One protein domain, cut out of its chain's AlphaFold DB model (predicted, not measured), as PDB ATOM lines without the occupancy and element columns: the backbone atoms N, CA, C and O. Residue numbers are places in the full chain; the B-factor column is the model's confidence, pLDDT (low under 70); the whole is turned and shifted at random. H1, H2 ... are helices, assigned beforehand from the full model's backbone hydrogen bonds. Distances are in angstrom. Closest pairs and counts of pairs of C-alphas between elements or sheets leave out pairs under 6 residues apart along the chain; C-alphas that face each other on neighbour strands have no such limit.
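This is residues 112 to 177 and 196 to 285 of the 386 residues of an uncharacterized protein of Lyngbya sp. (strain PCC 8106) (UniProt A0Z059). One very long helix, H5, makes the longest axis; H3, H1 and H2 pack across it one after another, H1 between H2 and H3, while residues 268 to 285 stick out as a bare arm. The 156 printed residues hold five named helices, H1 to H5 in chain order, and no named strand, an all-helix domain. It is loose, radius of gyration of the C-alphas 21.3 A, spanning 79 by 41 by 22 A.

Start on H5, residues 234 to 284. Its residues 237 to 252 alone touch H3, residues 202 to 224, closest at C-alphas Gly 245 and Thr 215, 5.0 A, opposite ways at 36 degrees, only just steep. Its residues 244 to 254 alone touch H1, residues 112 to 131, closest at C-alphas Ile 254 and Glu 113, 6.6 A. Its residues 252 to 263 alone touch H2, residues 141 to 173, closest at C-alphas Ala 259 and Leu 166, 5.1 A, at a steep tilt of 47 degrees. H1 touches H3, closest at C-alphas Gly 127 and Ala 218, 4.2 A, with residues 123 to 131 alone. H4, residues 228 to 231, is apart from H1 and H2. Every O i to N i+4 pair is within hydrogen-bond range in H1 and H5, 27 of 29 in H2 and 17 of 19 in H3; H4 is too short for one.

Find C-alpha 234 at (219.150, 181.597, 148.997); H5 runs 74.6 A to C-alpha 284 at (161.185, 227.374, 159.596). H2 spans 48.3 A, H3 33.7 A, H1 29.2 A and H4 5.1 A.

Look from Lys 229 to Ser 285, whose C-alphas are farthest apart, 80.9 A. Residues 178 to 195 are not printed, and C-alphas 177 and 196 are 16.2 A apart. Of the links printed whole, none is long. Residues 173 to 177 are among those under pLDDT 70.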
ATOM      1  N   TRP A 112     193.113 200.495 138.348       75.44
ATOM      2  CA  TRP A 112     194.424 199.965 138.737       75.44
ATOM      3  C   TRP A 112     194.393 199.227 140.075       75.44
ATOM      4  O   TRP A 112     195.060 198.203 140.212       75.44
ATOM      5  N   GLU A 113     193.588 199.689 141.032       75.06
ATOM      6  CA  GLU A 113     193.388 198.985 142.300       75.06
ATOM      7  C   GLU A 113     192.760 197.615 142.048       75.06
ATOM      8  O   GLU A 113     193.250 196.610 142.558       75.06
ATOM      9  N   ILE A 114     191.749 197.542 141.174       76.69
ATOM     10  CA  ILE A 114     191.113 196.278 140.773       76.69
ATOM     11  C   ILE A 114     192.143 195.326 140.142       76.69
ATOM     12  O   ILE A 114     192.221 194.161 140.535       76.69
ATOM     13  N   LEU A 115     192.967 195.813 139.206       74.31
ATOM     14  CA  LEU A 115     194.027 195.015 138.577       74.31
ATOM     15  C   LEU A 115     195.043 194.478 139.592       74.31
ATOM     16  O   LEU A 115     195.411 193.303 139.530       74.31
ATOM     17  N   LEU A 116     195.478 195.310 140.540       76.44
ATOM     18  CA  LEU A 116     196.400 194.899 141.598       76.44
ATOM     19  C   LEU A 116     195.758 193.850 142.512       76.44
ATOM     20  O   LEU A 116     196.391 192.843 142.816       76.44
ATOM     21  N   THR A 117     194.482 194.015 142.863       74.81
ATOM     22  CA  THR A 117     193.739 193.047 143.688       74.81
ATOM     23  C   THR A 117     193.632 191.679 142.999       74.81
ATOM     24  O   THR A 117     193.762 190.633 143.641       74.81
ATOM     25  N   ILE A 118     193.461 191.658 141.671       76.88
ATOM     26  CA  ILE A 118     193.503 190.424 140.869       76.88
ATOM     27  C   ILE A 118     194.898 189.790 140.937       76.88
ATOM     28  O   ILE A 118     195.008 188.600 141.228       76.88
ATOM     29  N   GLY A 119     195.962 190.573 140.730       74.81
ATOM     30  CA  GLY A 119     197.348 190.095 140.835       74.81
ATOM     31  C   GLY A 119     197.680 189.497 142.208       74.81
ATOM     32  O   GLY A 119     198.331 188.458 142.295       74.81
ATOM     33  N   LEU A 120     197.163 190.097 143.278       76.44
ATOM     34  CA  LEU A 120     197.328 189.626 144.655       76.44
ATOM     35  C   LEU A 120     196.559 188.329 144.925       76.44
ATOM     36  O   LEU A 120     197.095 187.399 145.525       76.44
ATOM     37  N   SER A 121     195.347 188.206 144.377       80.44
ATOM     38  CA  SER A 121     194.569 186.959 144.425       80.44
ATOM     39  C   SER A 121     195.301 185.806 143.728       80.44
ATOM     40  O   SER A 121     195.224 184.663 144.171       80.44
ATOM     41  N   ILE A 122     196.042 186.101 142.653       80.56
ATOM     42  CA  ILE A 122     196.879 185.118 141.954       80.56
ATOM     43  C   ILE A 122     198.076 184.703 142.825       80.56
ATOM     44  O   ILE A 122     198.420 183.527 142.844       80.56
ATOM     45  N   MET A 123     198.690 185.606 143.593       80.62
ATOM     46  CA  MET A 123     199.755 185.216 144.533       80.62
ATOM     47  C   MET A 123     199.238 184.310 145.658       80.62
ATOM     48  O   MET A 123     199.868 183.298 145.967       80.62
ATOM     49  N   LEU A 124     198.066 184.618 146.219       80.56
ATOM     50  CA  LEU A 124     197.393 183.760 147.201       80.56
ATOM     51  C   LEU A 124     197.058 182.384 146.620       80.56
ATOM     52  O   LEU A 124     197.298 181.371 147.274       80.56
ATOM     53  N   LEU A 125     196.564 182.336 145.379       84.69
ATOM     54  CA  LEU A 125     196.322 181.089 144.653       84.69
ATOM     55  C   LEU A 125     197.579 180.219 144.614       84.69
ATOM     56  O   LEU A 125     197.478 179.024 144.859       84.69
ATOM     57  N   LEU A 126     198.744 180.799 144.315       82.81
ATOM     58  CA  LEU A 126     200.003 180.058 144.233       82.81
ATOM     59  C   LEU A 126     200.431 179.495 145.594       82.81
ATOM     60  O   LEU A 126     200.841 178.339 145.666       82.81
ATOM     61  N   GLY A 127     200.274 180.268 146.672       80.94
ATOM     62  CA  GLY A 127     200.524 179.789 148.036       80.94
ATOM     63  C   GLY A 127     199.579 178.655 148.455       80.94
ATOM     64  O   GLY A 127     200.025 177.636 148.980       80.94
ATOM     65  N   ILE A 128     198.276 178.787 148.168       83.00
ATOM     66  CA  ILE A 128     197.287 177.733 148.443       83.00
ATOM     67  C   ILE A 128     197.587 176.493 147.589       83.00
ATOM     68  O   ILE A 128     197.566 175.380 148.106       83.00
ATOM     69  N   ALA A 129     197.880 176.663 146.298       82.75
ATOM     70  CA  ALA A 129     198.153 175.561 145.380       82.75
ATOM     71  C   ALA A 129     199.333 174.704 145.858       82.75
ATOM     72  O   ALA A 129     199.201 173.483 145.897       82.75
ATOM     73  N   GLU A 130     200.416 175.330 146.319       80.00
ATOM     74  CA  GLU A 130     201.558 174.632 146.921       80.00
ATOM     75  C   GLU A 130     201.142 173.806 148.149       80.00
ATOM     76  O   GLU A 130     201.493 172.635 148.273       80.00
ATOM     77  N   PHE A 131     200.307 174.375 149.024       78.69
ATOM     78  CA  PHE A 131     199.794 173.686 150.213       78.69
ATOM     79  C   PHE A 131     198.966 172.434 149.882       78.69
ATOM     80  O   PHE A 131     198.962 171.466 150.643       78.69
ATOM     81  N   PHE A 132     198.262 172.452 148.749       79.38
ATOM     82  CA  PHE A 132     197.481 171.322 148.244       79.38
ATOM     83  C   PHE A 132     198.280 170.400 147.303       79.38
ATOM     84  O   PHE A 132     197.711 169.440 146.782       79.38
ATOM     85  N   GLY A 133     199.578 170.656 147.089       76.25
ATOM     86  CA  GLY A 133     200.427 169.880 146.179       76.25
ATOM     87  C   GLY A 133     200.014 169.993 144.707       76.25
ATOM     88  O   GLY A 133     200.207 169.054 143.933       76.25
ATOM     89  N   LEU A 134     199.387 171.107 144.325       79.62
ATOM     90  CA  LEU A 134     198.973 171.390 142.955       79.62
ATOM     91  C   LEU A 134     200.089 172.120 142.209       79.62
ATOM     92  O   LEU A 134     200.310 173.314 142.399       79.62
ATOM     93  N   GLU A 135     200.726 171.424 141.274       76.56
ATOM     94  CA  GLU A 135     201.627 172.055 140.315       76.56
ATOM     95  C   GLU A 135     200.819 172.838 139.268       76.56
ATOM     96  O   GLU A 135     200.295 172.293 138.297       76.56
ATOM     97  N   VAL A 136     200.725 174.158 139.450       70.19
ATOM     98  CA  VAL A 136     199.933 175.050 138.580       70.19
ATOM     99  C   VAL A 136     200.401 175.018 137.114       70.19
ATOM    100  O   VAL A 136     199.610 175.255 136.204       70.19
ATOM    101  N   GLN A 137     201.671 174.683 136.865       72.62
ATOM    102  CA  GLN A 137     202.246 174.587 135.518       72.62
ATOM    103  C   GLN A 137     201.880 173.282 134.781       72.62
ATOM    104  O   GLN A 137     202.005 173.227 133.558       72.62
ATOM    105  N   SER A 138     201.431 172.243 135.493       77.00
ATOM    106  CA  SER A 138     201.242 170.879 134.968       77.00
ATOM    107  C   SER A 138     199.875 170.279 135.346       77.00
ATOM    108  O   SER A 138     199.727 169.062 135.468       77.00
ATOM    109  N   ILE A 139     198.846 171.125 135.497       78.00
ATOM    110  CA  ILE A 139     197.498 170.709 135.917       78.00
ATOM    111  C   ILE A 139     196.931 169.651 134.963       78.00
ATOM    112  O   ILE A 139     196.705 169.896 133.777       78.00
ATOM    113  N   THR A 140     196.626 168.475 135.509       81.38
ATOM    114  CA  THR A 140     195.925 167.412 134.780       81.38
ATOM    115  C   THR A 140     194.408 167.632 134.792       81.38
ATOM    116  O   THR A 140     193.867 168.259 135.705       81.38
ATOM    117  N   ASN A 141     193.672 167.057 133.829       79.44
ATOM    118  CA  ASN A 141     192.199 167.156 133.786       79.44
ATOM    119  C   ASN A 141     191.520 166.721 135.101       79.44
ATOM    120  O   ASN A 141     190.489 167.273 135.475       79.44
ATOM    121  N   ASN A 142     192.118 165.778 135.835       80.44
ATOM    122  CA  ASN A 142     191.583 165.288 137.108       80.44
ATOM    123  C   ASN A 142     191.808 166.268 138.277       80.44
ATOM    124  O   ASN A 142     191.092 166.205 139.272       80.44
ATOM    125  N   GLN A 143     192.764 167.193 138.151       81.44
ATOM    126  CA  GLN A 143     193.064 168.241 139.133       81.44
ATOM    127  C   GLN A 143     192.332 169.557 138.834       81.44
ATOM    128  O   GLN A 143     192.369 170.484 139.639       81.44
ATOM    129  N   PHE A 144     191.615 169.646 137.709       82.44
ATOM    130  CA  PHE A 144     190.942 170.873 137.281       82.44
ATOM    131  C   PHE A 144     189.890 171.364 138.291       82.44
ATOM    132  O   PHE A 144     189.799 172.557 138.576       82.44
ATOM    133  N   ILE A 145     189.132 170.442 138.896       84.50
ATOM    134  CA  ILE A 145     188.150 170.777 139.940       84.50
ATOM    135  C   ILE A 145     188.854 171.321 141.191       84.50
ATOM    136  O   ILE A 145     188.404 172.305 141.772       84.50
ATOM    137  N   GLN A 146     189.975 170.714 141.589       83.56
ATOM    138  CA  GLN A 146     190.765 171.175 142.734       83.56
ATOM    139  C   GLN A 146     191.365 172.561 142.474       83.56
ATOM    140  O   GLN A 146     191.298 173.419 143.347       83.56
ATOM    141  N   PHE A 147     191.860 172.816 141.261       84.88
ATOM    142  CA  PHE A 147     192.342 174.135 140.855       84.88
ATOM    143  C   PHE A 147     191.253 175.210 140.964       84.88
ATOM    144  O   PHE A 147     191.499 176.268 141.535       84.88
ATOM    145  N   LEU A 148     190.034 174.940 140.479       85.00
ATOM    146  CA  LEU A 148     188.919 175.887 140.600       85.00
ATOM    147  C   LEU A 148     188.537 176.154 142.059       85.00
ATOM    148  O   LEU A 148     188.260 177.300 142.415       85.00
ATOM    149  N   LEU A 149     188.550 175.125 142.911       84.62
ATOM    150  CA  LEU A 149     188.308 175.290 144.344       84.62
ATOM    151  C   LEU A 149     189.388 176.161 144.992       84.62
ATOM    152  O   LEU A 149     189.052 177.099 145.712       84.62
ATOM    153  N   VAL A 150     190.661 175.918 144.680       85.12
ATOM    154  CA  VAL A 150     191.798 176.698 145.190       85.12
ATOM    155  C   VAL A 150     191.759 178.146 144.690       85.12
ATOM    156  O   VAL A 150     191.943 179.067 145.484       85.12
ATOM    157  N   LEU A 151     191.399 178.376 143.424       84.25
ATOM    158  CA  LEU A 151     191.185 179.715 142.869       84.25
ATOM    159  C   LEU A 151     190.030 180.445 143.552       84.25
ATOM    160  O   LEU A 151     190.176 181.601 143.944       84.25
ATOM    161  N   SER A 152     188.890 179.774 143.729       83.69
ATOM    162  CA  SER A 152     187.747 180.359 144.429       83.69
ATOM    163  C   SER A 152     188.089 180.691 145.884       83.69
ATOM    164  O   SER A 152     187.759 181.774 146.357       83.69
ATOM    165  N   GLY A 153     188.839 179.813 146.560       82.44
ATOM    166  CA  GLY A 153     189.343 180.031 147.911       82.44
ATOM    167  C   GLY A 153     190.265 181.244 147.993       82.44
ATOM    168  O   GLY A 153     190.069 182.079 148.869       82.44
ATOM    169  N   ALA A 154     191.197 181.395 147.046       84.62
ATOM    170  CA  ALA A 154     192.104 182.541 146.976       84.62
ATOM    171  C   ALA A 154     191.350 183.869 146.809       84.62
ATOM    172  O   ALA A 154     191.606 184.828 147.536       84.62
ATOM    173  N   VAL A 155     190.374 183.910 145.896       82.50
ATOM    174  CA  VAL A 155     189.531 185.096 145.677       82.50
ATOM    175  C   VAL A 155     188.695 185.409 146.921       82.50
ATOM    176  O   VAL A 155     188.632 186.562 147.344       82.50
ATOM    177  N   CYS A 156     188.077 184.398 147.540       82.00
ATOM    178  CA  CYS A 156     187.283 184.576 148.755       82.00
ATOM    179  C   CYS A 156     188.128 185.034 149.951       82.00
ATOM    180  O   CYS A 156     187.664 185.879 150.712       82.00
ATOM    181  N   MET A 157     189.345 184.506 150.117       81.19
ATOM    182  CA  MET A 157     190.272 184.926 151.170       81.19
ATOM    183  C   MET A 157     190.690 186.381 150.984       81.19
ATOM    184  O   MET A 157     190.534 187.162 151.917       81.19
ATOM    185  N   ASN A 158     191.105 186.769 149.774       81.56
ATOM    186  CA  ASN A 158     191.509 188.147 149.497       81.56
ATOM    187  C   ASN A 158     190.344 189.139 149.685       81.56
ATOM    188  O   ASN A 158     190.489 190.194 150.298       81.56
ATOM    189  N   LEU A 159     189.137 188.776 149.229       79.12
ATOM    190  CA  LEU A 159     187.941 189.595 149.445       79.12
ATOM    191  C   LEU A 159     187.570 189.686 150.936       79.12
ATOM    192  O   LEU A 159     187.188 190.751 151.423       79.12
ATOM    193  N   GLY A 160     187.667 188.571 151.661       78.44
ATOM    194  CA  GLY A 160     187.411 188.510 153.096       78.44
ATOM    195  C   GLY A 160     188.380 189.383 153.890       78.44
ATOM    196  O   GLY A 160     187.950 190.112 154.785       78.44
ATOM    197  N   GLU A 161     189.658 189.362 153.521       76.88
ATOM    198  CA  GLU A 161     190.691 190.220 154.091       76.88
ATOM    199  C   GLU A 161     190.418 191.697 153.811       76.88
ATOM    200  O   GLU A 161     190.357 192.492 154.750       76.88
ATOM    201  N   TYR A 162     190.148 192.057 152.552       76.25
ATOM    202  CA  TYR A 162     189.793 193.422 152.163       76.25
ATOM    203  C   TYR A 162     188.616 193.961 152.992       76.25
ATOM    204  O   TYR A 162     188.696 195.043 153.581       76.25
ATOM    205  N   ILE A 163     187.533 193.182 153.113       77.88
ATOM    206  CA  ILE A 163     186.360 193.547 153.923       77.88
ATOM    207  C   ILE A 163     186.724 193.637 155.413       77.88
ATOM    208  O   ILE A 163     186.225 194.518 156.117       77.88
ATOM    209  N   GLY A 164     187.570 192.731 155.907       75.75
ATOM    210  CA  GLY A 164     188.043 192.709 157.289       75.75
ATOM    211  C   GLY A 164     188.824 193.969 157.657       75.75
ATOM    212  O   GLY A 164     188.487 194.631 158.644       75.75
ATOM    213  N   ILE A 165     189.803 194.348 156.830       75.75
ATOM    214  CA  ILE A 165     190.585 195.581 156.981       75.75
ATOM    215  C   ILE A 165     189.655 196.791 156.935       75.75
ATOM    216  O   ILE A 165     189.696 197.627 157.837       75.75
ATOM    217  N   LEU A 166     188.764 196.862 155.943       74.44
ATOM    218  CA  LEU A 166     187.833 197.979 155.786       74.44
ATOM    219  C   LEU A 166     186.946 198.158 157.025       74.44
ATOM    220  O   LEU A 166     186.828 199.266 157.551       74.44
ATOM    221  N   ARG A 167     186.375 197.071 157.557       77.06
ATOM    222  CA  ARG A 167     185.569 197.107 158.788       77.06
ATOM    223  C   ARG A 167     186.381 197.539 160.002       77.06
ATOM    224  O   ARG A 167     185.889 198.349 160.785       77.06
ATOM    225  N   MET A 168     187.596 197.020 160.164       75.44
ATOM    226  CA  MET A 168     188.443 197.335 161.314       75.44
ATOM    227  C   MET A 168     188.917 198.790 161.282       75.44
ATOM    228  O   MET A 168     188.795 199.502 162.277       75.44
ATOM    229  N   VAL A 169     189.392 199.266 160.129       72.69
ATOM    230  CA  VAL A 169     189.822 200.659 159.945       72.69
ATOM    231  C   VAL A 169     188.652 201.608 160.188       72.69
ATOM    232  O   VAL A 169     188.810 202.577 160.929       72.69
ATOM    233  N   LYS A 170     187.458 201.298 159.661       70.75
ATOM    234  CA  LYS A 170     186.238 202.049 159.981       70.75
ATOM    235  C   LYS A 170     185.942 202.041 161.477       70.75
ATOM    236  O   LYS A 170     185.776 203.108 162.051       70.75
ATOM    237  N   ALA A 171     185.909 200.882 162.128       74.56
ATOM    238  CA  ALA A 171     185.592 200.792 163.554       74.56
ATOM    239  C   ALA A 171     186.550 201.621 164.427       74.56
ATOM    240  O   ALA A 171     186.107 202.283 165.362       74.56
ATOM    241  N   VAL A 172     187.843 201.622 164.094       71.12
ATOM    242  CA  VAL A 172     188.869 202.348 164.851       71.12
ATOM    243  C   VAL A 172     188.864 203.848 164.538       71.12
ATOM    244  O   VAL A 172     189.122 204.646 165.433       71.12
ATOM    245  N   ARG A 173     188.578 204.253 163.291       69.69
ATOM    246  CA  ARG A 173     188.828 205.629 162.816       69.69
ATOM    247  C   ARG A 173     187.598 206.439 162.434       69.69
ATOM    248  O   ARG A 173     187.736 207.608 162.092       69.69
ATOM    249  N   ARG A 174     186.391 205.877 162.510       64.88
ATOM    250  CA  ARG A 174     185.144 206.594 162.178       64.88
ATOM    251  C   ARG A 174     184.957 207.886 162.977       64.88
ATOM    252  O   ARG A 174     184.377 208.838 162.463       64.88
ATOM    253  N   TYR A 175     185.463 207.905 164.208       61.75
ATOM    254  CA  TYR A 175     185.369 209.033 165.135       61.75
ATOM    255  C   TYR A 175     186.608 209.941 165.130       61.75
ATOM    256  O   TYR A 175     186.643 210.904 165.895       61.75
ATOM    257  N   ASP A 176     187.612 209.668 164.286       62.72
ATOM    258  CA  ASP A 176     188.744 210.583 164.136       62.72
ATOM    259  C   ASP A 176     188.247 211.897 163.500       62.72
ATOM    260  O   ASP A 176     187.531 211.858 162.492       62.72
ATOM    261  N   PRO A 177     188.617 213.068 164.055       53.41
ATOM    262  CA  PRO A 177     188.163 214.353 163.542       53.41
ATOM    263  C   PRO A 177     188.596 214.567 162.086       53.41
ATOM    264  O   PRO A 177     189.669 214.125 161.658       53.41
ATOM    265  N   ARG A 196     202.470 206.336 166.140       64.75
ATOM    266  CA  ARG A 196     201.352 205.378 166.105       64.75
ATOM    267  C   ARG A 196     201.789 203.938 166.366       64.75
ATOM    268  O   ARG A 196     201.087 203.193 167.045       64.75
ATOM    269  N   ILE A 197     202.976 203.560 165.884       65.94
ATOM    270  CA  ILE A 197     203.616 202.294 166.271       65.94
ATOM    271  C   ILE A 197     203.852 202.291 167.784       65.94
ATOM    272  O   ILE A 197     203.458 201.348 168.470       65.94
ATOM    273  N   LYS A 198     204.437 203.377 168.314       71.00
ATOM    274  CA  LYS A 198     204.729 203.530 169.747       71.00
ATOM    275  C   LYS A 198     203.467 203.532 170.614       71.00
ATOM    276  O   LYS A 198     203.509 203.013 171.722       71.00
ATOM    277  N   SER A 199     202.364 204.102 170.130       69.19
ATOM    278  CA  SER A 199     201.084 204.131 170.846       69.19
ATOM    279  C   SER A 199     200.313 202.813 170.778       69.19
ATOM    280  O   SER A 199     199.249 202.720 171.379       69.19
ATOM    281  N   GLY A 200     200.808 201.815 170.038       69.19
ATOM    282  CA  GLY A 200     200.124 200.535 169.895       69.19
ATOM    283  C   GLY A 200     198.845 200.618 169.059       69.19
ATOM    284  O   GLY A 200     197.889 199.920 169.380       69.19
ATOM    285  N   ASP A 201     198.798 201.463 168.016       71.38
ATOM    286  CA  ASP A 201     197.630 201.548 167.120       71.38
ATOM    287  C   ASP A 201     197.323 200.153 166.542       71.38
ATOM    288  O   ASP A 201     198.098 199.603 165.751       71.38
ATOM    289  N   ALA A 202     196.193 199.580 166.969       71.44
ATOM    290  CA  ALA A 202     195.790 198.218 166.640       71.44
ATOM    291  C   ALA A 202     195.680 198.002 165.130       71.44
ATOM    292  O   ALA A 202     196.003 196.924 164.640       71.44
ATOM    293  N   ALA A 203     195.281 199.034 164.382       71.06
ATOM    294  CA  ALA A 203     195.151 198.937 162.940       71.06
ATOM    295  C   ALA A 203     196.534 198.804 162.273       71.06
ATOM    296  O   ALA A 203     196.699 198.004 161.358       71.06
ATOM    297  N   ILE A 204     197.554 199.519 162.762       75.19
ATOM    298  CA  ILE A 204     198.923 199.440 162.219       75.19
ATOM    299  C   ILE A 204     199.581 198.104 162.553       75.19
ATOM    300  O   ILE A 204     200.210 197.496 161.689       75.19
ATOM    301  N   TRP A 205     199.437 197.630 163.792       79.38
ATOM    302  CA  TRP A 205     199.974 196.328 164.187       79.38
ATOM    303  C   TRP A 205     199.282 195.172 163.465       79.38
ATOM    304  O   TRP A 205     199.955 194.227 163.059       79.38
ATOM    305  N   LEU A 206     197.970 195.280 163.233       78.38
ATOM    306  CA  LEU A 206     197.237 194.345 162.386       78.38
ATOM    307  C   LEU A 206     197.788 194.355 160.957       78.38
ATOM    308  O   LEU A 206     198.052 193.286 160.421       78.38
ATOM    309  N   SER A 207     198.050 195.528 160.371       77.62
ATOM    310  CA  SER A 207     198.680 195.621 159.049       77.62
ATOM    311  C   SER A 207     200.039 194.920 159.003       77.62
ATOM    312  O   SER A 207     200.287 194.136 158.095       77.62
ATOM    313  N   PHE A 208     200.913 195.140 159.992       82.31
ATOM    314  CA  PHE A 208     202.200 194.435 160.057       82.31
ATOM    315  C   PHE A 208     202.035 192.917 160.165       82.31
ATOM    316  O   PHE A 208     202.759 192.178 159.500       82.31
ATOM    317  N   ALA A 209     201.095 192.454 160.991       84.06
ATOM    318  CA  ALA A 209     200.814 191.033 161.155       84.06
ATOM    319  C   ALA A 209     200.292 190.407 159.855       84.06
ATOM    320  O   ALA A 209     200.745 189.326 159.487       84.06
ATOM    321  N   ILE A 210     199.397 191.099 159.145       82.00
ATOM    322  CA  ILE A 210     198.871 190.660 157.850       82.00
ATOM    323  C   ILE A 210     200.006 190.560 156.825       82.00
ATOM    324  O   ILE A 210     200.181 189.481 156.268       82.00
ATOM    325  N   VAL A 211     200.846 191.598 156.659       85.75
ATOM    326  CA  VAL A 211     201.987 191.531 155.717       85.75
ATOM    327  C   VAL A 211     202.868 190.328 156.024       85.75
ATOM    328  O   VAL A 211     203.216 189.574 155.121       85.75
ATOM    329  N   LEU A 212     203.236 190.128 157.292       87.00
ATOM    330  CA  LEU A 212     204.083 189.008 157.704       87.00
ATOM    331  C   LEU A 212     203.450 187.653 157.370       87.00
ATOM    332  O   LEU A 212     204.128 186.788 156.814       87.00
ATOM    333  N   MET A 213     202.168 187.477 157.693       84.56
ATOM    334  CA  MET A 213     201.444 186.228 157.460       84.56
ATOM    335  C   MET A 213     201.247 185.957 155.966       84.56
ATOM    336  O   MET A 213     201.542 184.851 155.521       84.56
ATOM    337  N   GLU A 214     200.828 186.951 155.180       83.06
ATOM    338  CA  GLU A 214     200.673 186.825 153.725       83.06
ATOM    339  C   GLU A 214     202.010 186.518 153.045       83.06
ATOM    340  O   GLU A 214     202.089 185.627 152.200       83.06
ATOM    341  N   THR A 215     203.086 187.200 153.449       87.94
ATOM    342  CA  THR A 215     204.427 186.962 152.896       87.94
ATOM    343  C   THR A 215     204.878 185.533 153.172       87.94
ATOM    344  O   THR A 215     205.333 184.841 152.263       87.94
ATOM    345  N   ALA A 216     204.736 185.075 154.419       85.00
ATOM    346  CA  ALA A 216     205.106 183.720 154.815       85.00
ATOM    347  C   ALA A 216     204.251 182.655 154.114       85.00
ATOM    348  O   ALA A 216     204.740 181.559 153.847       85.00
ATOM    349  N   PHE A 217     202.995 182.978 153.807       84.00
ATOM    350  CA  PHE A 217     202.060 182.075 153.152       84.00
ATOM    351  C   PHE A 217     202.268 181.987 151.631       84.00
ATOM    352  O   PHE A 217     202.242 180.895 151.069       84.00
ATOM    353  N   ALA A 218     202.501 183.114 150.953       84.69
ATOM    354  CA  ALA A 218     202.653 183.163 149.498       84.69
ATOM    355  C   ALA A 218     204.068 182.789 149.023       84.69
ATOM    356  O   ALA A 218     204.227 182.227 147.935       84.69
ATOM    357  N   ALA A 219     205.105 183.080 149.819       86.00
ATOM    358  CA  ALA A 219     206.494 182.852 149.422       86.00
ATOM    359  C   ALA A 219     206.815 181.386 149.060       86.00
ATOM    360  O   ALA A 219     207.462 181.194 148.033       86.00
ATOM    361  N   PRO A 220     206.358 180.349 149.796       84.56
ATOM    362  CA  PRO A 220     206.613 178.954 149.431       84.56
ATOM    363  C   PRO A 220     206.109 178.592 148.029       84.56
ATOM    364  O   PRO A 220     206.872 178.044 147.240       84.56
ATOM    365  N   GLY A 221     204.876 178.976 147.680       83.12
ATOM    366  CA  GLY A 221     204.321 178.699 146.352       83.12
ATOM    367  C   GLY A 221     205.010 179.482 145.235       83.12
ATOM    368  O   GLY A 221     205.237 178.957 144.149       83.12
ATOM    369  N   LEU A 222     205.430 180.722 145.504       84.00
ATOM    370  CA  LEU A 222     206.230 181.497 144.551       84.00
ATOM    371  C   LEU A 222     207.638 180.910 144.355       84.00
ATOM    372  O   LEU A 222     208.150 180.922 143.237       84.00
ATOM    373  N   ILE A 223     208.258 180.376 145.413       85.44
ATOM    374  CA  ILE A 223     209.547 179.672 145.333       85.44
ATOM    375  C   ILE A 223     209.387 178.357 144.558       85.44
ATOM    376  O   ILE A 223     210.254 178.033 143.750       85.44
ATOM    377  N   GLY A 224     208.274 177.640 144.748       79.44
ATOM    378  CA  GLY A 224     207.945 176.414 144.011       79.44
ATOM    379  C   GLY A 224     207.811 176.617 142.497       79.44
ATOM    380  O   GLY A 224     208.108 175.710 141.724       79.44
ATOM    381  N   LEU A 225     207.451 177.826 142.047       80.38
ATOM    382  CA  LEU A 225     207.416 178.176 140.621       80.38
ATOM    383  C   LEU A 225     208.793 178.451 140.007       80.38
ATOM    384  O   LEU A 225     208.908 178.498 138.775       80.38
ATOM    385  N   LEU A 226     209.825 178.687 140.822       83.25
ATOM    386  CA  LEU A 226     211.171 178.900 140.306       83.25
ATOM    387  C   LEU A 226     211.730 177.590 139.730       83.25
ATOM    388  O   LEU A 226     211.498 176.513 140.279       83.25
ATOM    389  N   PRO A 227     212.553 177.655 138.668       83.62
ATOM    390  CA  PRO A 227     213.324 176.507 138.210       83.62
ATOM    391  C   PRO A 227     214.091 175.846 139.372       83.62
ATOM    392  O   PRO A 227     214.646 176.576 140.197       83.62
ATOM    393  N   PRO A 228     214.249 174.507 139.403       82.75
ATOM    394  CA  PRO A 228     214.854 173.788 140.536       82.75
ATOM    395  C   PRO A 228     216.252 174.274 140.938       82.75
ATOM    396  O   PRO A 228     216.668 174.132 142.081       82.75
ATOM    397  N   LYS A 229     216.996 174.844 139.984       85.06
ATOM    398  CA  LYS A 229     218.314 175.439 140.234       85.06
ATOM    399  C   LYS A 229     218.224 176.742 141.034       85.06
ATOM    400  O   LYS A 229     219.073 176.980 141.875       85.06
ATOM    401  N   LEU A 230     217.198 177.552 140.780       84.56
ATOM    402  CA  LEU A 230     216.979 178.847 141.429       84.56
ATOM    403  C   LEU A 230     216.191 178.709 142.738       84.56
ATOM    404  O   LEU A 230     216.392 179.499 143.652       84.56
ATOM    405  N   SER A 231     215.324 177.698 142.857       82.75
ATOM    406  CA  SER A 231     214.499 177.491 144.054       82.75
ATOM    407  C   SER A 231     215.308 177.113 145.297       82.75
ATOM    408  O   SER A 231     214.836 177.345 146.405       82.75
ATOM    409  N   VAL A 232     216.525 176.576 145.140       85.44
ATOM    410  CA  VAL A 232     217.459 176.259 146.239       85.44
ATOM    411  C   VAL A 232     218.486 177.363 146.503       85.44
ATOM    412  O   VAL A 232     219.207 177.305 147.499       85.44
ATOM    413  N   GLU A 233     218.575 178.371 145.629       89.62
ATOM    414  CA  GLU A 233     219.519 179.473 145.794       89.62
ATOM    415  C   GLU A 233     218.971 180.503 146.797       89.62
ATOM    416  O   GLU A 233     217.933 181.123 146.549       89.62
ATOM    417  N   PRO A 234     219.675 180.764 147.914       87.88
ATOM    418  CA  PRO A 234     219.150 181.597 148.997       87.88
ATOM    419  C   PRO A 234     218.894 183.046 148.563       87.88
ATOM    420  O   PRO A 234     218.004 183.705 149.091       87.88
ATOM    421  N   LEU A 235     219.643 183.547 147.578       89.12
ATOM    422  CA  LEU A 235     219.483 184.905 147.057       89.12
ATOM    423  C   LEU A 235     218.188 185.040 146.232       89.12
ATOM    424  O   LEU A 235     217.472 186.035 146.351       89.12
ATOM    425  N   PHE A 236     217.834 184.008 145.462       86.75
ATOM    426  CA  PHE A 236     216.562 183.952 144.738       86.75
ATOM    427  C   PHE A 236     215.376 183.708 145.675       86.75
ATOM    428  O   PHE A 236     214.344 184.357 145.532       86.75
ATOM    429  N   GLN A 237     215.535 182.874 146.704       87.12
ATOM    430  CA  GLN A 237     214.517 182.741 147.749       87.12
ATOM    431  C   GLN A 237     214.258 184.083 148.450       87.12
ATOM    432  O   GLN A 237     213.109 184.491 148.597       87.12
ATOM    433  N   LEU A 238     215.314 184.817 148.823       87.81
ATOM    434  CA  LEU A 238     215.194 186.112 149.498       87.81
ATOM    435  C   LEU A 238     214.523 187.170 148.610       87.81
ATOM    436  O   LEU A 238     213.706 187.949 149.099       87.81
ATOM    437  N   THR A 239     214.810 187.179 147.304       86.81
ATOM    438  CA  THR A 239     214.130 188.084 146.359       86.81
ATOM    439  C   THR A 239     212.653 187.739 146.181       86.81
ATOM    440  O   THR A 239     211.833 188.655 146.155       86.81
ATOM    441  N   VAL A 240     212.283 186.455 146.145       87.06
ATOM    442  CA  VAL A 240     210.871 186.035 146.132       87.06
ATOM    443  C   VAL A 240     210.156 186.426 147.427       87.06
ATOM    444  O   VAL A 240     209.061 186.981 147.367       87.06
ATOM    445  N   PHE A 241     210.788 186.227 148.587       87.62
ATOM    446  CA  PHE A 241     210.262 186.695 149.873       87.62
ATOM    447  C   PHE A 241     210.044 188.214 149.885       87.62
ATOM    448  O   PHE A 241     208.991 188.687 150.311       87.62
ATOM    449  N   ALA A 242     211.008 188.990 149.384       87.00
ATOM    450  CA  ALA A 242     210.888 190.442 149.296       87.00
ATOM    451  C   ALA A 242     209.769 190.879 148.334       87.00
ATOM    452  O   ALA A 242     209.027 191.812 148.639       87.00
ATOM    453  N   ALA A 243     209.614 190.194 147.195       85.12
ATOM    454  CA  ALA A 243     208.548 190.461 146.233       85.12
ATOM    455  C   ALA A 243     207.158 190.147 146.811       85.12
ATOM    456  O   ALA A 243     206.244 190.960 146.669       85.12
ATOM    457  N   ALA A 244     207.013 189.018 147.515       86.38
ATOM    458  CA  ALA A 244     205.785 188.657 148.220       86.38
ATOM    459  C   ALA A 244     205.435 189.691 149.305       86.38
ATOM    460  O   ALA A 244     204.288 190.126 149.395       86.38
ATOM    461  N   GLY A 245     206.430 190.165 150.064       86.56
ATOM    462  CA  GLY A 245     206.227 191.206 151.075       86.56
ATOM    463  C   GLY A 245     205.834 192.563 150.496       86.56
ATOM    464  O   GLY A 245     204.972 193.248 151.052       86.56
ATOM    465  N   LEU A 246     206.405 192.945 149.352       86.38
ATOM    466  CA  LEU A 246     205.979 194.137 148.616       86.38
ATOM    467  C   LEU A 246     204.529 194.016 148.141       86.38
ATOM    468  O   LEU A 246     203.761 194.962 148.301       86.38
ATOM    469  N   ALA A 247     204.147 192.859 147.603       83.75
ATOM    470  CA  ALA A 247     202.787 192.605 147.146       83.75
ATOM    471  C   ALA A 247     201.775 192.690 148.304       83.75
ATOM    472  O   ALA A 247     200.822 193.465 148.223       83.75
ATOM    473  N   ALA A 248     202.036 192.005 149.420       83.56
ATOM    474  CA  ALA A 248     201.220 192.079 150.634       83.56
ATOM    475  C   ALA A 248     201.080 193.524 151.156       83.56
ATOM    476  O   ALA A 248     199.997 194.004 151.490       83.56
ATOM    477  N   THR A 249     202.175 194.290 151.132       85.00
ATOM    478  CA  THR A 249     202.151 195.712 151.515       85.00
ATOM    479  C   THR A 249     201.244 196.537 150.595       85.00
ATOM    480  O   THR A 249     200.490 197.382 151.079       85.00
ATOM    481  N   ILE A 250     201.284 196.290 149.280       81.50
ATOM    482  CA  ILE A 250     200.404 196.948 148.303       81.50
ATOM    483  C   ILE A 250     198.935 196.587 148.569       81.50
ATOM    484  O   ILE A 250     198.095 197.487 148.548       81.50
ATOM    485  N   ASN A 251     198.628 195.319 148.879       80.12
ATOM    486  CA  ASN A 251     197.268 194.866 149.204       80.12
ATOM    487  C   ASN A 251     196.673 195.683 150.355       80.12
ATOM    488  O   ASN A 251     195.619 196.316 150.238       80.12
ATOM    489  N   ILE A 252     197.428 195.760 151.451       80.69
ATOM    490  CA  ILE A 252     197.020 196.500 152.639       80.69
ATOM    491  C   ILE A 252     196.910 197.994 152.346       80.69
ATOM    492  O   ILE A 252     195.956 198.619 152.806       80.69
ATOM    493  N   MET A 253     197.841 198.585 151.591       79.50
ATOM    494  CA  MET A 253     197.775 200.006 151.233       79.50
ATOM    495  C   MET A 253     196.503 200.345 150.451       79.50
ATOM    496  O   MET A 253     195.865 201.350 150.768       79.50
ATOM    497  N   ILE A 254     196.100 199.509 149.490       78.81
ATOM    498  CA  ILE A 254     194.863 199.695 148.715       78.81
ATOM    499  C   ILE A 254     193.634 199.567 149.622       78.81
ATOM    500  O   ILE A 254     192.739 200.415 149.582       78.81
ATOM    501  N   ALA A 255     193.586 198.538 150.475       76.00
ATOM    502  CA  ALA A 255     192.479 198.332 151.410       76.00
ATOM    503  C   ALA A 255     192.339 199.505 152.399       76.00
ATOM    504  O   ALA A 255     191.239 199.999 152.654       76.00
ATOM    505  N   TRP A 256     193.462 200.004 152.911       78.19
ATOM    506  CA  TRP A 256     193.514 201.163 153.797       78.19
ATOM    507  C   TRP A 256     193.139 202.471 153.113       78.19
ATOM    508  O   TRP A 256     192.396 203.261 153.694       78.19
ATOM    509  N   GLY A 257     193.654 202.712 151.907       74.12
ATOM    510  CA  GLY A 257     193.337 203.899 151.118       74.12
ATOM    511  C   GLY A 257     191.837 204.000 150.867       74.12
ATOM    512  O   GLY A 257     191.223 205.014 151.202       74.12
ATOM    513  N   ASN A 258     191.231 202.903 150.411       77.19
ATOM    514  CA  ASN A 258     189.791 202.813 150.185       77.19
ATOM    515  C   ASN A 258     188.974 203.011 151.467       77.19
ATOM    516  O   ASN A 258     188.015 203.783 151.474       77.19
ATOM    517  N   ALA A 259     189.378 202.389 152.578       75.50
ATOM    518  CA  ALA A 259     188.696 202.570 153.857       75.50
ATOM    519  C   ALA A 259     188.748 204.029 154.346       75.50
ATOM    520  O   ALA A 259     187.752 204.549 154.846       75.50
ATOM    521  N   LEU A 260     189.886 204.712 154.188       76.25
ATOM    522  CA  LEU A 260     190.031 206.119 154.568       76.25
ATOM    523  C   LEU A 260     189.191 207.047 153.686       76.25
ATOM    524  O   LEU A 260     188.539 207.944 154.221       76.25
ATOM    525  N   LEU A 261     189.171 206.819 152.369       76.25
ATOM    526  CA  LEU A 261     188.317 207.566 151.440       76.25
ATOM    527  C   LEU A 261     186.835 207.403 151.789       76.25
ATOM    528  O   LEU A 261     186.085 208.378 151.790       76.25
ATOM    529  N   GLU A 262     186.411 206.188 152.135       78.25
ATOM    530  CA  GLU A 262     185.026 205.924 152.510       78.25
ATOM    531  C   GLU A 262     184.648 206.584 153.844       78.25
ATOM    532  O   GLU A 262     183.576 207.176 153.943       78.25
ATOM    533  N   ILE A 263     185.536 206.571 154.845       76.81
ATOM    534  CA  ILE A 263     185.327 207.300 156.110       76.81
ATOM    535  C   ILE A 263     185.193 208.803 155.849       76.81
ATOM    536  O   ILE A 263     184.281 209.439 156.374       76.81
ATOM    537  N   GLN A 264     186.070 209.380 155.024       75.69
ATOM    538  CA  GLN A 264     185.999 210.799 154.667       75.69
ATOM    539  C   GLN A 264     184.693 211.135 153.946       75.69
ATOM    540  O   GLN A 264     184.077 212.165 154.226       75.69
ATOM    541  N   TRP A 265     184.254 210.266 153.037       82.06
ATOM    542  CA  TRP A 265     182.975 210.414 152.360       82.06
ATOM    543  C   TRP A 265     181.798 210.342 153.343       82.06
ATOM    544  O   TRP A 265     180.956 211.238 153.324       82.06
ATOM    545  N   GLU A 266     181.764 209.356 154.250       78.44
ATOM    546  CA  GLU A 266     180.729 209.241 155.292       78.44
ATOM    547  C   GLU A 266     180.672 210.505 156.167       78.44
ATOM    548  O   GLU A 266     179.589 211.034 156.422       78.44
ATOM    549  N   GLN A 267     181.829 211.031 156.576       74.56
ATOM    550  CA  GLN A 267     181.928 212.267 157.357       74.56
ATOM    551  C   GLN A 267     181.441 213.496 156.573       74.56
ATOM    552  O   GLN A 267     180.724 214.331 157.120       74.56
ATOM    553  N   ASN A 268     181.795 213.612 155.287       76.25
ATOM    554  CA  ASN A 268     181.316 214.688 154.412       76.25
ATOM    555  C   ASN A 268     179.796 214.641 154.238       76.25
ATOM    556  O   ASN A 268     179.132 215.668 154.344       76.25
ATOM    557  N   VAL A 269     179.250 213.453 153.989       79.31
ATOM    558  CA  VAL A 269     177.809 213.228 153.856       79.31
ATOM    559  C   VAL A 269     177.081 213.609 155.139       79.31
ATOM    560  O   VAL A 269     176.057 214.288 155.078       79.31
ATOM    561  N   GLU A 270     177.596 213.207 156.302       76.88
ATOM    562  CA  GLU A 270     176.950 213.525 157.573       76.88
ATOM    563  C   GLU A 270     176.982 215.029 157.869       76.88
ATOM    564  O   GLU A 270     175.970 215.587 158.293       76.88
ATOM    565  N   GLU A 271     178.080 215.715 157.547       76.75
ATOM    566  CA  GLU A 271     178.159 217.170 157.684       76.75
ATOM    567  C   GLU A 271     177.206 217.897 156.725       76.75
ATOM    568  O   GLU A 271     176.506 218.817 157.145       76.75
ATOM    569  N   ILE A 272     177.118 217.475 155.458       76.19
ATOM    570  CA  ILE A 272     176.148 218.033 154.502       76.19
ATOM    571  C   ILE A 272     174.728 217.853 155.046       76.19
ATOM    572  O   ILE A 272     173.948 218.804 155.063       76.19
ATOM    573  N   ARG A 273     174.400 216.667 155.576       76.38
ATOM    574  CA  ARG A 273     173.099 216.418 156.214       76.38
ATOM    575  C   ARG A 273     172.872 217.291 157.439       76.38
ATOM    576  O   ARG A 273     171.743 217.710 157.668       76.38
ATOM    577  N   GLN A 274     173.885 217.517 158.271       75.44
ATOM    578  CA  GLN A 274     173.767 218.384 159.447       75.44
ATOM    579  C   GLN A 274     173.547 219.844 159.042       75.44
ATOM    580  O   GLN A 274     172.608 220.463 159.535       75.44
ATOM    581  N   ARG A 275     174.329 220.364 158.089       76.88
ATOM    582  CA  ARG A 275     174.163 221.724 157.552       76.88
ATOM    583  C   ARG A 275     172.794 221.914 156.908       76.88
ATOM    584  O   ARG A 275     172.140 222.913 157.184       76.88
ATOM    585  N   HIS A 276     172.333 220.953 156.106       77.94
ATOM    586  CA  HIS A 276     171.002 220.999 155.490       77.94
ATOM    587  C   HIS A 276     169.895 221.004 156.541       77.94
ATOM    588  O   HIS A 276     168.986 221.825 156.489       77.94
ATOM    589  N   ARG A 277     170.003 220.125 157.545       73.50
ATOM    590  CA  ARG A 277     169.067 220.071 158.673       73.50
ATOM    591  C   ARG A 277     169.032 221.384 159.464       73.50
ATOM    592  O   ARG A 277     167.951 221.852 159.798       73.50
ATOM    593  N   GLN A 278     170.186 221.994 159.732       71.75
ATOM    594  CA  GLN A 278     170.266 223.299 160.395       71.75
ATOM    595  C   GLN A 278     169.682 224.421 159.528       71.75
ATOM    596  O   GLN A 278     168.898 225.223 160.023       71.75
ATOM    597  N   ALA A 279     170.015 224.465 158.235       74.25
ATOM    598  CA  ALA A 279     169.482 225.458 157.303       74.25
ATOM    599  C   ALA A 279     167.954 225.371 157.185       74.25
ATOM    600  O   ALA A 279     167.277 226.397 157.185       74.25
ATOM    601  N   PHE A 280     167.415 224.152 157.151       73.12
ATOM    602  CA  PHE A 280     165.979 223.903 157.143       73.12
ATOM    603  C   PHE A 280     165.297 224.490 158.392       73.12
ATOM    604  O   PHE A 280     164.371 225.288 158.270       73.12
ATOM    605  N   VAL A 281     165.805 224.186 159.587       69.94
ATOM    606  CA  VAL A 281     165.231 224.666 160.859       69.94
ATOM    607  C   VAL A 281     165.389 226.178 161.040       69.94
ATOM    608  O   VAL A 281     164.462 226.842 161.498       69.94
ATOM    609  N   ASN A 282     166.521 226.749 160.620       70.00
ATOM    610  CA  ASN A 282     166.721 228.202 160.599       70.00
ATOM    611  C   ASN A 282     165.731 228.914 159.664       70.00
ATOM    612  O   ASN A 282     165.433 230.084 159.867       70.00
ATOM    613  N   SER A 283     165.250 228.237 158.616       68.75
ATOM    614  CA  SER A 283     164.249 228.796 157.702       68.75
ATOM    615  C   SER A 283     162.808 228.646 158.204       68.75
ATOM    616  O   SER A 283     161.947 229.425 157.797       68.75
ATOM    617  N   GLU A 284     162.533 227.663 159.072       63.97
ATOM    618  CA  GLU A 284     161.185 227.374 159.596       63.97
ATOM    619  C   GLU A 284     160.958 227.938 161.022       63.97
ATOM    620  O   GLU A 284     159.803 228.075 161.428       63.97
ATOM    621  N   SER A 285     162.014 228.307 161.769       60.94
ATOM    622  CA  SER A 285     161.933 228.784 163.163       60.94
ATOM    623  C   SER A 285     162.697 230.099 163.422       60.94
ATOM    624  O   SER A 285     163.834 230.264 162.994       60.94
TER     625      SER A 285